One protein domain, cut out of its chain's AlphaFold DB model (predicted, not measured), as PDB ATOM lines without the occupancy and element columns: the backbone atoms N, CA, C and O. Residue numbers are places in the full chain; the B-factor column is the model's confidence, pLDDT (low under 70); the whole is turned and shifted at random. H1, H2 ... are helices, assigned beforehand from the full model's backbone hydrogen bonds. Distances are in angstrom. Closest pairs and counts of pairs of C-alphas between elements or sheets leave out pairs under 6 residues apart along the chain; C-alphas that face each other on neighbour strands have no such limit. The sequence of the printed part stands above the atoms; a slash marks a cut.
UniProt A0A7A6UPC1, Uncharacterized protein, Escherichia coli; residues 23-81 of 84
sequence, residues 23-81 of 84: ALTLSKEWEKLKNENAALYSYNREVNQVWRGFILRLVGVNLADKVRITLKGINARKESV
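Overview. This is residues 23 to 81 of the 84 residues of an uncharacterized protein of Escherichia coli (UniProt A0A7A6UPC1). One long helix, H1, meets a short helix, H2, at a corner near its far end, and from H2 a long stretch with no named element folds back toward the level of the first printed residue, so that H1 and this stretch make the two arms of an open V. The arms part toward their ends, where residues 23 to 36 of H1 and a loop at residues 74 to 79 stick out. The printed part has 59 residues, with two named helices in the order H1, H2 and no named strand; its class is all helix. It is only just extended, close to loose, with a radius of gyration of the C-alphas of 16.0 A and a flat outline spanning 44 by 31 by 16 A.

Arrangement. Start with H1, residues 23 to 49, and go on through the tight link of one residue, Val 50, to H2, residues 51 to 58. The two helices are close but not clearly touching, with 2 pairs of C-alphas within 8 A. Look for their closest C-alphas at Val 47 and Gly 53, 5.2 A apart. Their lines stand about perpendicular, at 89 degrees. In both H1 and H2 every O i to N i+4 pair is within hydrogen-bond range.

Along the chain. Find C-alpha 23 at (33.969, -11.669, -24.091); from there H1 runs 39.0 A to C-alpha 49 at (26.821, -46.194, -7.320). H2 begins at C-alpha 51 and ends at C-alpha 58, at (27.265, -56.125, -17.681).

Size, cuts and confidence. The two farthest C-alphas are those of Ala 23 and Leu 58, 45.4 A apart, while those of Ala 23 and Val 81 are 19.0 A apart. The printed part has no cut. Residues 59 to 81 hold no named element; within them, look at residues 66 to 73, where pLDDT is under 70, against a mean of 84.5 for the printed part.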
ATOM      1  N   ALA A  23      33.355 -11.002 -25.236       90.31
ATOM      2  CA  ALA A  23      33.969 -11.669 -24.091       90.31
ATOM      3  C   ALA A  23      32.966 -12.029 -22.976       90.31
ATOM      4  O   ALA A  23      33.143 -13.048 -22.300       90.31
ATOM      5  N   LEU A  24      31.911 -11.228 -22.783       93.00
ATOM      6  CA  LEU A  24      30.901 -11.482 -21.758       93.00
ATOM      7  C   LEU A  24      30.004 -12.652 -22.166       93.00
ATOM      8  O   LEU A  24      29.774 -13.553 -21.357       93.00
ATOM      9  N   THR A  25      29.528 -12.669 -23.410       90.75
ATOM     10  CA  THR A  25      28.730 -13.783 -23.942       90.75
ATOM     11  C   THR A  25      29.535 -15.078 -23.959       90.75
ATOM     12  O   THR A  25      29.047 -16.106 -23.497       90.75
ATOM     13  N   LEU A  26      30.798 -15.024 -24.389       89.50
ATOM     14  CA  LEU A  26      31.688 -16.185 -24.378       89.50
ATOM     15  C   LEU A  26      31.880 -16.744 -22.960       89.50
ATOM     16  O   LEU A  26      31.803 -17.954 -22.760       89.50
ATOM     17  N   SER A  27      32.081 -15.870 -21.969       90.88
ATOM     18  CA  SER A  27      32.239 -16.278 -20.568       90.88
ATOM     19  C   SER A  27      30.975 -16.934 -20.008       90.88
ATOM     20  O   SER A  27      31.070 -17.944 -19.315       90.88
ATOM     21  N   LYS A  28      29.791 -16.406 -20.347       90.75
ATOM     22  CA  LYS A  28      28.501 -16.980 -19.931       90.75
ATOM     23  C   LYS A  28      28.251 -18.352 -20.551       90.75
ATOM     24  O   LYS A  28      27.878 -19.281 -19.839       90.75
ATOM     25  N   GLU A  29      28.481 -18.502 -21.853       88.12
ATOM     26  CA  GLU A  29      28.331 -19.801 -22.522       88.12
ATOM     27  C   GLU A  29      29.352 -20.817 -21.999       88.12
ATOM     28  O   GLU A  29      29.031 -21.989 -21.801       88.12
ATOM     29  N   TRP A  30      30.567 -20.367 -21.682       86.50
ATOM     30  CA  TRP A  30      31.569 -21.205 -21.034       86.50
ATOM     31  C   TRP A  30      31.133 -21.678 -19.643       86.50
ATOM     32  O   TRP A  30      31.228 -22.868 -19.334       86.50
ATOM     33  N   GLU A  31      30.631 -20.772 -18.803       88.31
ATOM     34  CA  GLU A  31      30.104 -21.105 -17.478       88.31
ATOM     35  C   GLU A  31      28.950 -22.109 -17.576       88.31
ATOM     36  O   GLU A  31      28.950 -23.132 -16.888       88.31
ATOM     37  N   LYS A  32      28.006 -21.871 -18.491       88.44
ATOM     38  CA  LYS A  32      26.897 -22.784 -18.773       88.44
ATOM     39  C   LYS A  32      27.397 -24.177 -19.159       88.44
ATOM     40  O   LYS A  32      27.000 -25.152 -18.523       88.44
ATOM     41  N   LEU A  33      28.325 -24.279 -20.116       86.19
ATOM     42  CA  LEU A  33      28.927 -25.556 -20.521       86.19
ATOM     43  C   LEU A  33      29.616 -26.268 -19.349       86.19
ATOM     44  O   LEU A  33      29.510 -27.487 -19.201       86.19
ATOM     45  N   LYS A  34      30.323 -25.525 -18.490       86.19
ATOM     46  CA  LYS A  34      30.960 -26.079 -17.288       86.19
ATOM     47  C   LYS A  34      29.931 -26.639 -16.309       86.19
ATOM     48  O   LYS A  34      30.160 -27.734 -15.787       86.19
ATOM     49  N   ASN A  35      28.829 -25.930 -16.096       88.69
ATOM     50  CA  ASN A  35      27.756 -26.334 -15.192       88.69
ATOM     51  C   ASN A  35      26.995 -27.558 -15.721       88.69
ATOM     52  O   ASN A  35      26.820 -28.529 -14.986       88.69
ATOM     53  N   GLU A  36      26.618 -27.565 -17.002       87.44
ATOM     54  CA  GLU A  36      25.943 -28.700 -17.648       87.44
ATOM     55  C   GLU A  36      26.813 -29.961 -17.616       87.44
ATOM     56  O   GLU A  36      26.356 -31.041 -17.237       87.44
ATOM     57  N   ASN A  37      28.104 -29.823 -17.925       87.31
ATOM     58  CA  ASN A  37      29.039 -30.941 -17.871       87.31
ATOM     59  C   ASN A  37      29.210 -31.469 -16.433       87.31
ATOM     60  O   ASN A  37      29.234 -32.680 -16.212       87.31
ATOM     61  N   ALA A  38      29.283 -30.582 -15.434       86.62
ATOM     62  CA  ALA A  38      29.340 -30.984 -14.028       86.62
ATOM     63  C   ALA A  38      28.076 -31.746 -13.589       86.62
ATOM     64  O   ALA A  38      28.190 -32.765 -12.905       86.62
ATOM     65  N   ALA A  39      26.893 -31.301 -14.024       90.25
ATOM     66  CA  ALA A  39      25.631 -31.982 -13.754       90.25
ATOM     67  C   ALA A  39      25.599 -33.393 -14.370       90.25
ATOM     68  O   ALA A  39      25.250 -34.351 -13.677       90.25
ATOM     69  N   LEU A  40      26.049 -33.549 -15.623       90.44
ATOM     70  CA  LEU A  40      26.158 -34.859 -16.282       90.44
ATOM     71  C   LEU A  40      27.089 -35.813 -15.522       90.44
ATOM     72  O   LEU A  40      26.738 -36.972 -15.295       90.44
ATOM     73  N   TYR A  41      28.254 -35.337 -15.077       89.06
ATOM     74  CA  TYR A  41      29.167 -36.157 -14.276       89.06
ATOM     75  C   TYR A  41      28.582 -36.534 -12.915       89.06
ATOM     76  O   TYR A  41      28.770 -37.666 -12.468       89.06
ATOM     77  N   SER A  42      27.868 -35.614 -12.263       89.31
ATOM     78  CA  SER A  42      27.173 -35.904 -11.006       89.31
ATOM     79  C   SER A  42      26.137 -37.010 -11.195       89.31
ATOM     80  O   SER A  42      26.112 -37.967 -10.421       89.31
ATOM     81  N   TYR A  43      25.343 -36.925 -12.264       90.06
ATOM     82  CA  TYR A  43      24.357 -37.944 -12.606       90.06
ATOM     83  C   TYR A  43      25.009 -39.303 -12.899       90.06
ATOM     84  O   TYR A  43      24.617 -40.322 -12.333       90.06
ATOM     85  N   ASN A  44      26.065 -39.330 -13.716       90.94
ATOM     86  CA  ASN A  44      26.803 -40.562 -14.004       90.94
ATOM     87  C   ASN A  44      27.381 -41.200 -12.736       90.94
ATOM     88  O   ASN A  44      27.344 -42.422 -12.591       90.94
ATOM     89  N   ARG A  45      27.888 -40.384 -11.804       88.75
ATOM     90  CA  ARG A  45      28.391 -40.852 -10.510       88.75
ATOM     91  C   ARG A  45      27.290 -41.505  -9.679       88.75
ATOM     92  O   ARG A  45      27.529 -42.571  -9.119       88.75
ATOM     93  N   GLU A  46      26.107 -40.901  -9.622       91.25
ATOM     94  CA  GLU A  46      24.949 -41.467  -8.922       91.25
ATOM     95  C   GLU A  46      24.537 -42.812  -9.537       91.25
ATOM     96  O   GLU A  46      24.434 -43.819  -8.834       91.25
ATOM     97  N   VAL A  47      24.406 -42.875 -10.868       89.75
ATOM     98  CA  VAL A  47      24.053 -44.116 -11.575       89.75
ATOM     99  C   VAL A  47      25.106 -45.208 -11.355       89.75
ATOM    100  O   VAL A  47      24.750 -46.367 -11.135       89.75
ATOM    101  N   ASN A  48      26.395 -44.856 -11.349       87.62
ATOM    102  CA  ASN A  48      27.501 -45.790 -11.110       87.62
ATOM    103  C   ASN A  48      27.530 -46.388  -9.694       87.62
ATOM    104  O   ASN A  48      28.172 -47.427  -9.505       87.62
ATOM    105  N   GLN A  49      26.886 -45.744  -8.716       87.62
ATOM    106  CA  GLN A  49      26.821 -46.194  -7.320       87.62
ATOM    107  C   GLN A  49      25.628 -47.115  -7.036       87.62
ATOM    108  O   GLN A  49      25.628 -47.815  -6.026       87.62
ATOM    109  N   VAL A  50      24.629 -47.145  -7.919       91.69
ATOM    110  CA  VAL A  50      23.424 -47.967  -7.753       91.69
ATOM    111  C   VAL A  50      23.464 -49.228  -8.621       91.69
ATOM    112  O   VAL A  50      24.288 -49.378  -9.524       91.69
ATOM    113  N   TRP A  51      22.514 -50.140  -8.390       93.75
ATOM    114  CA  TRP A  51      22.369 -51.389  -9.153       93.75
ATOM    115  C   TRP A  51      22.238 -51.172 -10.671       93.75
ATOM    116  O   TRP A  51      22.675 -52.012 -11.454       93.75
ATOM    117  N   ARG A  52      21.712 -50.018 -11.110       92.06
ATOM    118  CA  ARG A  52      21.671 -49.643 -12.533       92.06
ATOM    119  C   ARG A  52      23.073 -49.560 -13.141       92.06
ATOM    120  O   ARG A  52      23.278 -50.074 -14.234       92.06
ATOM    121  N   GLY A  53      24.046 -48.994 -12.427       91.56
ATOM    122  CA  GLY A  53      25.442 -48.953 -12.863       91.56
ATOM    123  C   GLY A  53      26.056 -50.346 -13.004       91.56
ATOM    124  O   GLY A  53      26.839 -50.586 -13.920       91.56
ATOM    125  N   PHE A  54      25.658 -51.291 -12.149       90.38
ATOM    126  CA  PHE A  54      26.063 -52.690 -12.281       90.38
ATOM    127  C   PHE A  54      25.505 -53.330 -13.564       90.38
ATOM    128  O   PHE A  54      26.268 -53.930 -14.318       90.38
ATOM    129  N   ILE A  55      24.216 -53.133 -13.871       94.19
ATOM    130  CA  ILE A  55      23.603 -53.626 -15.120       94.19
ATOM    131  C   ILE A  55      24.263 -53.012 -16.359       94.19
ATOM    132  O   ILE A  55      24.569 -53.735 -17.303       94.19
ATOM    133  N   LEU A  56      24.539 -51.703 -16.349       93.12
ATOM    134  CA  LEU A  56      25.220 -51.028 -17.458       93.12
ATOM    135  C   LEU A  56      26.597 -51.645 -17.740       93.12
ATOM    136  O   LEU A  56      26.920 -51.913 -18.895       93.12
ATOM    137  N   ARG A  57      27.367 -51.967 -16.692       91.69
ATOM    138  CA  ARG A  57      28.670 -52.637 -16.840       91.69
ATOM    139  C   ARG A  57      28.547 -54.036 -17.444       91.69
ATOM    140  O   ARG A  57      29.400 -54.405 -18.245       91.69
ATOM    141  N   LEU A  58      27.498 -54.791 -17.108       95.06
ATOM    142  CA  LEU A  58      27.265 -56.125 -17.681       95.06
ATOM    143  C   LEU A  58      26.995 -56.083 -19.190       95.06
ATOM    144  O   LEU A  58      27.407 -56.994 -19.901       95.06
ATOM    145  N   VAL A  59      26.352 -55.023 -19.687       95.62
ATOM    146  CA  VAL A  59      26.103 -54.822 -21.127       95.62
ATOM    147  C   VAL A  59      27.217 -54.032 -21.828       95.62
ATOM    148  O   VAL A  59      27.053 -53.601 -22.965       95.62
ATOM    149  N   GLY A  60      28.358 -53.830 -21.160       91.31
ATOM    150  CA  GLY A  60      29.531 -53.159 -21.726       91.31
ATOM    151  C   GLY A  60      29.454 -51.628 -21.765       91.31
ATOM    152  O   GLY A  60      30.315 -50.992 -22.369       91.31
ATOM    153  N   VAL A  61      28.463 -51.012 -21.114       91.44
ATOM    154  CA  VAL A  61      28.329 -49.551 -21.021       91.44
ATOM    155  C   VAL A  61      29.078 -49.036 -19.792       91.44
ATOM    156  O   VAL A  61      28.805 -49.436 -18.660       91.44
ATOM    157  N   ASN A  62      30.007 -48.103 -20.005       86.25
ATOM    158  CA  ASN A  62      30.768 -47.462 -18.935       86.25
ATOM    159  C   ASN A  62      30.451 -45.963 -18.872       86.25
ATOM    160  O   ASN A  62      30.804 -45.213 -19.782       86.25
ATOM    161  N   LEU A  63      29.785 -45.528 -17.799       86.88
ATOM    162  CA  LEU A  63      29.482 -44.116 -17.583       86.88
ATOM    163  C   LEU A  63      30.705 -43.399 -17.016       86.88
ATOM    164  O   LEU A  63      31.211 -43.748 -15.947       86.88
ATOM    165  N   ALA A  64      31.160 -42.364 -17.717       83.44
ATOM    166  CA  ALA A  64      32.244 -41.520 -17.243       83.44
ATOM    167  C   ALA A  64      31.784 -40.707 -16.022       83.44
ATOM    168  O   ALA A  64      30.885 -39.879 -16.128       83.44
ATOM    169  N   ASP A  65      32.422 -40.916 -14.874       78.50
ATOM    170  CA  ASP A  65      32.122 -40.236 -13.603       78.50
ATOM    171  C   ASP A  65      33.286 -39.371 -13.090       78.50
ATOM    172  O   ASP A  65      33.201 -38.752 -12.029       78.50
ATOM    173  N   LYS A  66      34.387 -39.303 -13.851       67.94
ATOM    174  CA  LYS A  66      35.575 -38.517 -13.507       67.94
ATOM    175  C   LYS A  66      35.634 -37.236 -14.323       67.94
ATOM    176  O   LYS A  66      35.769 -37.282 -15.545       67.94
ATOM    177  N   VAL A  67      35.700 -36.104 -13.626       63.19
ATOM    178  CA  VAL A  67      36.146 -34.826 -14.193       63.19
ATOM    179  C   VAL A  67      37.634 -34.958 -14.532       63.19
ATOM    180  O   VAL A  67      38.498 -34.693 -13.702       63.19
ATOM    181  N   ARG A  68      37.960 -35.429 -15.741       57.03
ATOM    182  CA  ARG A  68      39.362 -35.581 -16.179       57.03
ATOM    183  C   ARG A  68      40.040 -34.246 -16.489       57.03
ATOM    184  O   ARG A  68      41.263 -34.186 -16.507       57.03
ATOM    185  N   ILE A  69      39.261 -33.188 -16.719       54.38
ATOM    186  CA  ILE A  69      39.771 -31.864 -17.082       54.38
ATOM    187  C   ILE A  69      39.327 -30.856 -16.024       54.38
ATOM    188  O   ILE A  69      38.198 -30.359 -16.026       54.38
ATOM    189  N   THR A  70      40.234 -30.557 -15.097       55.91
ATOM    190  CA  THR A  70      40.099 -29.433 -14.171       55.91
ATOM    191  C   THR A  70      41.027 -28.322 -14.647       55.91
ATOM    192  O   THR A  70      42.236 -28.397 -14.449       55.91
ATOM    193  N   LEU A  71      40.465 -27.295 -15.284       55.19
ATOM    194  CA  LEU A  71      41.186 -26.053 -15.540       55.19
ATOM    195  C   LEU A  71      41.204 -25.280 -14.233       55.19
ATOM    196  O   LEU A  71      40.195 -24.716 -13.813       55.19
ATOM    197  N   LYS A  72      42.334 -25.350 -13.544       62.03
ATOM    198  CA  LYS A  72      42.595 -24.497 -12.399       62.03
ATOM    199  C   LYS A  72      43.356 -23.292 -12.936       62.03
ATOM    200  O   LYS A  72      44.225 -23.472 -13.786       62.03
ATOM    201  N   GLY A  73      43.040 -22.092 -12.455       69.06
ATOM    202  CA  GLY A  73      43.860 -20.897 -12.670       69.06
ATOM    203  C   GLY A  73      45.162 -21.026 -11.897       69.06
ATOM    204  O   GLY A  73      45.453 -20.206 -11.041       69.06
ATOM    205  N   ILE A  74      45.897 -22.102 -12.152       77.69
ATOM    206  CA  ILE A  74      47.067 -22.511 -11.417       77.69
ATOM    207  C   ILE A  74      48.134 -22.899 -12.436       77.69
ATOM    208  O   ILE A  74      47.888 -23.721 -13.321       77.69
ATOM    209  N   ASN A  75      49.312 -22.298 -12.321       79.56
ATOM    210  CA  ASN A  75      50.431 -22.578 -13.210       79.56
ATOM    211  C   ASN A  75      51.070 -23.954 -12.906       79.56
ATOM    212  O   ASN A  75      50.695 -24.661 -11.964       79.56
ATOM    213  N   ALA A  76      52.089 -24.340 -13.682       77.62
ATOM    214  CA  ALA A  76      52.816 -25.602 -13.491       77.62
ATOM    215  C   ALA A  76      53.496 -25.743 -12.109       77.62
ATOM    216  O   ALA A  76      53.857 -26.850 -11.713       77.62
ATOM    217  N   ARG A  77      53.653 -24.641 -11.364       83.88
ATOM    218  CA  ARG A  77      54.235 -24.590 -10.014       83.88
ATOM    219  C   ARG A  77      53.199 -24.686  -8.896       83.88
ATOM    220  O   ARG A  77      53.567 -24.637  -7.730       83.88
ATOM    221  N   LYS A  78      51.925 -24.895  -9.237       82.50
ATOM    222  CA  LYS A  78      50.792 -24.906  -8.300       82.50
ATOM    223  C   LYS A  78      50.444 -23.527  -7.705       82.50
ATOM    224  O   LYS A  78      49.786 -23.475  -6.670       82.50
ATOM    225  N   GLU A  79      50.809 -22.434  -8.371       83.81
ATOM    226  CA  GLU A  79      50.522 -21.056  -7.932       83.81
ATOM    227  C   GLU A  79      49.335 -20.462  -8.702       83.81
ATOM    228  O   GLU A  79      49.177 -20.768  -9.884       83.81
ATOM    229  N   SER A  80      48.532 -19.598  -8.063       82.25
ATOM    230  CA  SER A  80      47.452 -18.859  -8.737       82.25
ATOM    231  C   SER A  80      48.006 -18.023  -9.895       82.25
ATOM    232  O   SER A  80      48.988 -17.308  -9.723       82.25
ATOM    233  N   VAL A  81      47.376 -18.090 -11.072       84.06
ATOM    234  CA  VAL A  81      47.690 -17.182 -12.197       84.06
ATOM    235  C   VAL A  81      46.912 -15.863 -12.105       84.06
ATOM    236  O   VAL A  81      47.115 -14.979 -12.933       84.06
TER     237      VAL A  81